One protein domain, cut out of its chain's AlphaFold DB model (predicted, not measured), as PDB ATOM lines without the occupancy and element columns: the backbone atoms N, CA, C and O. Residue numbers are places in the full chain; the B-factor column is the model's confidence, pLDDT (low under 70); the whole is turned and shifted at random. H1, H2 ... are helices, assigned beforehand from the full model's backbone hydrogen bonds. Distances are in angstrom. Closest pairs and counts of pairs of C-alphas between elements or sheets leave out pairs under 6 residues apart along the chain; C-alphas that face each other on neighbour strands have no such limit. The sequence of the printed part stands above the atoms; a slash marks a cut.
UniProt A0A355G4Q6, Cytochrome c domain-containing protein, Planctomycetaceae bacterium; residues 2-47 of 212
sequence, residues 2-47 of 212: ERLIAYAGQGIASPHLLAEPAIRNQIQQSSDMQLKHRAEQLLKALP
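AT A GLANCE: This is residues 2 to 47 of the 212 residues of the protein "Cytochrome c domain-containing protein" of Planctomycetaceae bacterium (UniProt A0A355G4Q6). Picture a small, compact cluster of four helices gathered round the longest, H4: H1 runs side by side with it, H3 folds into a helical hairpin with it, and the two are apart from each other. The short H2 lies between H1 and H3 along the chain and packs on H4 at residues 39 to 43. The printed part has 46 residues, with four named helices in the order H1, H2, H3, H4 and no named strand; the class is all helix. The whole is compact, with a radius of gyration of the C-alphas of 9.4 A, and rounded, spanning 25 by 19 by 17 A.

HOW THE PARTS SIT: Start at H4, residues 33 to 45, the hub, which touches three other helices. Look first to H1, residues 2 to 9: it touches H4, the closest C-alphas being those of Ile 5 and Ala 39, 6.2 A apart. These two run the same way at a shallow tilt of 26 degrees. H3, residues 21 to 29, touches H4 at residues 35 to 39 alone, and the closest C-alphas, of Ile 27 and Lys 36, are 6.0 A apart. H3 and H4 form a helical hairpin, running opposite ways at a steep tilt of 40 degrees. Turn next to H2, residues 15 to 19, which touches H4 at residues 39 to 43 alone; the closest C-alphas are those of Pro 15 and Leu 42, 6.4 A apart. H2 also touches H1, with the C-alphas of Ala 8 and Pro 15 closest at 4.7 A. H2 and H3 are close but not clearly touching: their closest C-alphas, of Leu 18 and Arg 24, are 5.8 A apart. H1 and H3 are apart. In H1, H3 and H4 every O i to N i+4 pair is within hydrogen-bond range; in H2 it is 0 of 1, while 2 of 2 O i to N i+3 pairs are within range.

IN THESE COORDINATES: Find C-alpha 33 at (36.471, 7.960, 26.513); from there H4 runs 18.2 A to C-alpha 45 at (33.074, -9.135, 31.909). Go back to C-alpha 2 at (25.298, 5.464, 24.982), where H1 begins; it covers 10.4 A to C-alpha 9. H2 follows from Pro 15 to Ala 19, and H3 runs 12.2 A from Pro 21 to Gln 29.

THE WHOLE: The two C-alphas farthest apart are those of Ser 31 and Pro 47, at 27.5 A. The printed part has no cut, and its three links, H1 to H2, H2 to H3 and H3 to H4, are tight. The mean pLDDT of the printed part is 78.6; look for values under 70 at residue 9, residues 11 to 13, residue 15, residue 21 and residues 45 to 47.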
ATOM      1  N   GLU A   2      25.488   5.479  23.517       84.25
ATOM      2  CA  GLU A   2      25.298   5.464  24.982       84.25
ATOM      3  C   GLU A   2      24.103   4.630  25.465       84.25
ATOM      4  O   GLU A   2      24.255   3.824  26.376       84.25
ATOM      5  N   ARG A   3      22.926   4.756  24.826       85.94
ATOM      6  CA  ARG A   3      21.730   3.972  25.198       85.94
ATOM      7  C   ARG A   3      21.947   2.461  25.072       85.94
ATOM      8  O   ARG A   3      21.503   1.726  25.942       85.94
ATOM      9  N   LEU A   4      22.653   2.006  24.034       79.06
ATOM     10  CA  LEU A   4      22.955   0.584  23.841       79.06
ATOM     11  C   LEU A   4      23.886   0.064  24.943       79.06
ATOM     12  O   LEU A   4      23.628  -0.987  25.512       79.06
ATOM     13  N   ILE A   5      24.926   0.825  25.289       85.06
ATOM     14  CA  ILE A   5      25.860   0.483  26.374       85.06
ATOM     15  C   ILE A   5      25.161   0.521  27.740       85.06
ATOM     16  O   ILE A   5      25.421  -0.328  28.590       85.06
ATOM     17  N   ALA A   6      24.243   1.468  27.954       81.00
ATOM     18  CA  ALA A   6      23.426   1.526  29.160       81.00
ATOM     19  C   ALA A   6      22.498   0.308  29.274       81.00
ATOM     20  O   ALA A   6      22.462  -0.322  30.329       81.00
ATOM     21  N   TYR A   7      21.814  -0.070  28.190       71.56
ATOM     22  CA  TYR A   7      20.975  -1.271  28.149       71.56
ATOM     23  C   TYR A   7      21.785  -2.555  28.320       71.56
ATOM     24  O   TYR A   7      21.344  -3.443  29.043       71.56
ATOM     25  N   ALA A   8      22.988  -2.626  27.747       71.12
ATOM     26  CA  ALA A   8      23.912  -3.731  27.978       71.12
ATOM     27  C   ALA A   8      24.329  -3.832  29.453       71.12
ATOM     28  O   ALA A   8      24.276  -4.908  30.039       71.12
ATOM     29  N   GLY A   9      24.664  -2.708  30.095       69.50
ATOM     30  CA  GLY A   9      25.014  -2.682  31.519       69.50
ATOM     31  C   GLY A   9      23.849  -2.949  32.478       69.50
ATOM     32  O   GLY A   9      24.087  -3.281  33.634       69.50
ATOM     33  N   GLN A  10      22.606  -2.812  32.016       74.38
ATOM     34  CA  GLN A  10      21.389  -3.120  32.777       74.38
ATOM     35  C   GLN A  10      20.845  -4.528  32.481       74.38
ATOM     36  O   GLN A  10      19.827  -4.911  33.048       74.38
ATOM     37  N   GLY A  11      21.482  -5.284  31.577       54.69
ATOM     38  CA  GLY A  11      21.000  -6.598  31.138       54.69
ATOM     39  C   GLY A  11      19.745  -6.555  30.256       54.69
ATOM     40  O   GLY A  11      19.154  -7.594  29.989       54.69
ATOM     41  N   ILE A  12      19.337  -5.372  29.788       58.69
ATOM     42  CA  ILE A  12      18.192  -5.176  28.881       58.69
ATOM     43  C   ILE A  12      18.564  -5.575  27.446       58.69
ATOM     44  O   ILE A  12      17.723  -6.044  26.685       58.69
ATOM     45  N   ALA A  13      19.829  -5.385  27.071       55.66
ATOM     46  CA  ALA A  13      20.380  -5.796  25.785       55.66
ATOM     47  C   ALA A  13      21.583  -6.718  26.014       55.66
ATOM     48  O   ALA A  13      22.323  -6.535  26.981       55.66
ATOM     49  N   SER A  14      21.814  -7.687  25.124       70.06
ATOM     50  CA  SER A  14      23.002  -8.544  25.225       70.06
ATOM     51  C   SER A  14      24.274  -7.698  25.071       70.06
ATOM     52  O   SER A  14      24.417  -7.011  24.052       70.06
ATOM     53  N   PRO A  15      25.238  -7.758  26.008       68.00
ATOM     54  CA  PRO A  15      26.502  -7.043  25.855       68.00
ATOM     55  C   PRO A  15      27.341  -7.548  24.667       68.00
ATOM     56  O   PRO A  15      28.235  -6.835  24.218       68.00
ATOM     57  N   HIS A  16      27.017  -8.715  24.093       71.44
ATOM     58  CA  HIS A  16      27.632  -9.223  22.858       71.44
ATOM     59  C   HIS A  16      27.377  -8.325  21.645       71.44
ATOM     60  O   HIS A  16      28.212  -8.271  20.749       71.44
ATOM     61  N   LEU A  17      26.291  -7.543  21.642       71.94
ATOM     62  CA  LEU A  17      26.040  -6.549  20.594       71.94
ATOM     63  C   LEU A  17      27.172  -5.516  20.509       71.94
ATOM     64  O   LEU A  17      27.439  -4.978  19.443       71.94
ATOM     65  N   LEU A  18      27.883  -5.261  21.613       81.00
ATOM     66  CA  LEU A  18      29.033  -4.354  21.631       81.00
ATOM     67  C   LEU A  18      30.266  -4.945  20.919       81.00
ATOM     68  O   LEU A  18      31.188  -4.198  20.590       81.00
ATOM     69  N   ALA A  19      30.290  -6.262  20.684       77.69
ATOM     70  CA  ALA A  19      31.353  -6.965  19.968       77.69
ATOM     71  C   ALA A  19      31.115  -7.032  18.450       77.69
ATOM     72  O   ALA A  19      32.064  -7.294  17.709       77.69
ATOM     73  N   GLU A  20      29.886  -6.778  17.984       75.75
ATOM     74  CA  GLU A  20      29.542  -6.787  16.560       75.75
ATOM     75  C   GLU A  20      30.407  -5.788  15.773       75.75
ATOM     76  O   GLU A  20      30.548  -4.643  16.216       75.75
ATOM     77  N   PRO A  21      30.958  -6.150  14.597       67.44
ATOM     78  CA  PRO A  21      31.948  -5.326  13.898       67.44
ATOM     79  C   PRO A  21      31.503  -3.876  13.660       67.44
ATOM     80  O   PRO A  21      32.266  -2.940  13.898       67.44
ATOM     81  N   ALA A  22      30.245  -3.674  13.255       70.69
ATOM     82  CA  ALA A  22      29.691  -2.344  13.005       70.69
ATOM     83  C   ALA A  22      29.603  -1.493  14.286       70.69
ATOM     84  O   ALA A  22      29.926  -0.305  14.273       70.69
ATOM     85  N   ILE A  23      29.203  -2.106  15.402       79.56
ATOM     86  CA  ILE A  23      29.039  -1.432  16.694       79.56
ATOM     87  C   ILE A  23      30.411  -1.176  17.323       79.56
ATOM     88  O   ILE A  23      30.678  -0.068  17.791       79.56
ATOM     89  N   ARG A  24      31.317  -2.153  17.255       82.94
ATOM     90  CA  ARG A  24      32.691  -2.038  17.744       82.94
ATOM     91  C   ARG A  24      33.458  -0.925  17.033       82.94
ATOM     92  O   ARG A  24      34.097  -0.118  17.707       82.94
ATOM     93  N   ASN A  25      33.339  -0.825  15.708       78.25
ATOM     94  CA  ASN A  25      33.953   0.260  14.939       78.25
ATOM     95  C   ASN A  25      33.406   1.631  15.363       78.25
ATOM     96  O   ASN A  25      34.181   2.557  15.594       78.25
ATOM     97  N   GLN A  26      32.089   1.757  15.551       82.62
ATOM     98  CA  GLN A  26      31.486   2.999  16.047       82.62
ATOM     99  C   GLN A  26      31.953   3.359  17.469       82.62
ATOM    100  O   GLN A  26      32.216   4.528  17.749       82.62
ATOM    101  N   ILE A  27      32.091   2.379  18.369       88.69
ATOM    102  CA  ILE A  27      32.620   2.592  19.727       88.69
ATOM    103  C   ILE A  27      34.074   3.076  19.666       88.69
ATOM    104  O   ILE A  27      34.430   4.041  20.342       88.69
ATOM    105  N   GLN A  28      34.911   2.458  18.828       86.44
ATOM    106  CA  GLN A  28      36.321   2.830  18.669       86.44
ATOM    107  C   GLN A  28      36.504   4.233  18.076       86.44
ATOM    108  O   GLN A  28      37.410   4.955  18.496       86.44
ATOM    109  N   GLN A  29      35.628   4.637  17.156       88.06
ATOM    110  CA  GLN A  29      35.642   5.962  16.526       88.06
ATOM    111  C   GLN A  29      35.043   7.072  17.403       88.06
ATOM    112  O   GLN A  29      35.243   8.248  17.110       88.06
ATOM    113  N   SER A  30      34.333   6.731  18.483       90.25
ATOM    114  CA  SER A  30      33.780   7.719  19.418       90.25
ATOM    115  C   SER A  30      34.881   8.602  20.025       90.25
ATOM    116  O   SER A  30      35.972   8.124  20.328       90.25
ATOM    117  N   SER A  31      34.616   9.886  20.262       92.56
ATOM    118  CA  SER A  31      35.503  10.750  21.061       92.56
ATOM    119  C   SER A  31      35.287  10.582  22.570       92.56
ATOM    120  O   SER A  31      36.126  10.998  23.368       92.56
ATOM    121  N   ASP A  32      34.185   9.944  22.969       92.81
ATOM    122  CA  ASP A  32      33.836   9.715  24.365       92.81
ATOM    123  C   ASP A  32      34.640   8.548  24.960       92.81
ATOM    124  O   ASP A  32      34.404   7.366  24.677       92.81
ATOM    125  N   MET A  33      35.600   8.903  25.813       89.94
ATOM    126  CA  MET A  33      36.471   7.960  26.513       89.94
ATOM    127  C   MET A  33      35.746   7.164  27.604       89.94
ATOM    128  O   MET A  33      36.103   6.008  27.839       89.94
ATOM    129  N   GLN A  34      34.727   7.734  28.256       91.44
ATOM    130  CA  GLN A  34      33.942   7.019  29.268       91.44
ATOM    131  C   GLN A  34      33.074   5.946  28.614       91.44
ATOM    132  O   GLN A  34      32.991   4.822  29.114       91.44
ATOM    133  N   LEU A  35      32.488   6.263  27.461       90.19
ATOM    134  CA  LEU A  35      31.731   5.320  26.646       90.19
ATOM    135  C   LEU A  35      32.599   4.137  26.209       90.19
ATOM    136  O   LEU A  35      32.198   2.988  26.406       90.19
ATOM    137  N   LYS A  36      33.798   4.406  25.670       90.25
ATOM    138  CA  LYS A  36      34.766   3.358  25.298       90.25
ATOM    139  C   LYS A  36      35.102   2.464  26.481       90.25
ATOM    140  O   LYS A  36      34.984   1.246  26.379       90.25
ATOM    141  N   HIS A  37      35.451   3.071  27.614       91.31
ATOM    142  CA  HIS A  37      35.833   2.331  28.809       91.31
ATOM    143  C   HIS A  37      34.699   1.437  29.323       91.31
ATOM    144  O   HIS A  37      34.917   0.273  29.647       91.31
ATOM    145  N   ARG A  38      33.466   1.950  29.345       88.94
ATOM    146  CA  ARG A  38      32.293   1.197  29.798       88.94
ATOM    147  C   ARG A  38      31.953   0.044  28.853       88.94
ATOM    148  O   ARG A  38      31.634  -1.044  29.323       88.94
ATOM    149  N   ALA A  39      32.068   0.244  27.539       85.81
ATOM    150  CA  ALA A  39      31.913  -0.834  26.563       85.81
ATOM    151  C   ALA A  39      32.992  -1.918  26.726       85.81
ATOM    152  O   ALA A  39      32.673  -3.103  26.739       85.81
ATOM    153  N   GLU A  40      34.255  -1.526  26.909       86.69
ATOM    154  CA  GLU A  40      35.355  -2.462  27.162       86.69
ATOM    155  C   GLU A  40      35.171  -3.253  28.460       86.69
ATOM    156  O   GLU A  40      35.430  -4.454  28.480       86.69
ATOM    157  N   GLN A  41      34.717  -2.606  29.538       86.56
ATOM    158  CA  GLN A  41      34.423  -3.277  30.806       86.56
ATOM    159  C   GLN A  41      33.313  -4.317  30.646       86.56
ATOM    160  O   GLN A  41      33.464  -5.440  31.124       86.56
ATOM    161  N   LEU A  42      32.235  -3.971  29.938       81.06
ATOM    162  CA  LEU A  42      31.145  -4.905  29.657       81.06
ATOM    163  C   LEU A  42      31.623  -6.087  28.813       81.06
ATOM    164  O   LEU A  42      31.296  -7.221  29.136       81.06
ATOM    165  N   LEU A  43      32.447  -5.847  27.788       76.44
ATOM    166  CA  LEU A  43      33.004  -6.901  26.936       76.44
ATOM    167  C   LEU A  43      33.988  -7.816  27.676       76.44
ATOM    168  O   LEU A  43      33.971  -9.022  27.457       76.44
ATOM    169  N   LYS A  44      34.833  -7.273  28.560       79.81
ATOM    170  CA  LYS A  44      35.758  -8.068  29.390       79.81
ATOM    171  C   LYS A  44      35.042  -8.902  30.450       79.81
ATOM    172  O   LYS A  44      35.567  -9.933  30.854       79.81
ATOM    173  N   ALA A  45      33.890  -8.432  30.926       69.12
ATOM    174  CA  ALA A  45      33.074  -9.135  31.909       69.12
ATOM    175  C   ALA A  45      32.232 -10.266  31.295       69.12
ATOM    176  O   ALA A  45      31.680 -11.077  32.037       69.12
ATOM    177  N   LEU A  46      32.130 -10.337  29.962       60.84
ATOM    178  CA  LEU A  46      31.478 -11.457  29.300       60.84
ATOM    179  C   LEU A  46      32.317 -12.730  29.481       60.84
ATOM    180  O   LEU A  46      33.542 -12.685  29.321       60.84
ATOM    181  N   PRO A  47      31.690 -13.884  29.777       61.16
ATOM    182  CA  PRO A  47      32.380 -15.153  29.635       61.16
ATOM    183  C   PRO A  47      32.907 -15.274  28.194       61.16
ATOM    184  O   PRO A  47      32.265 -14.771  27.266       61.16
TER     185      PRO A  47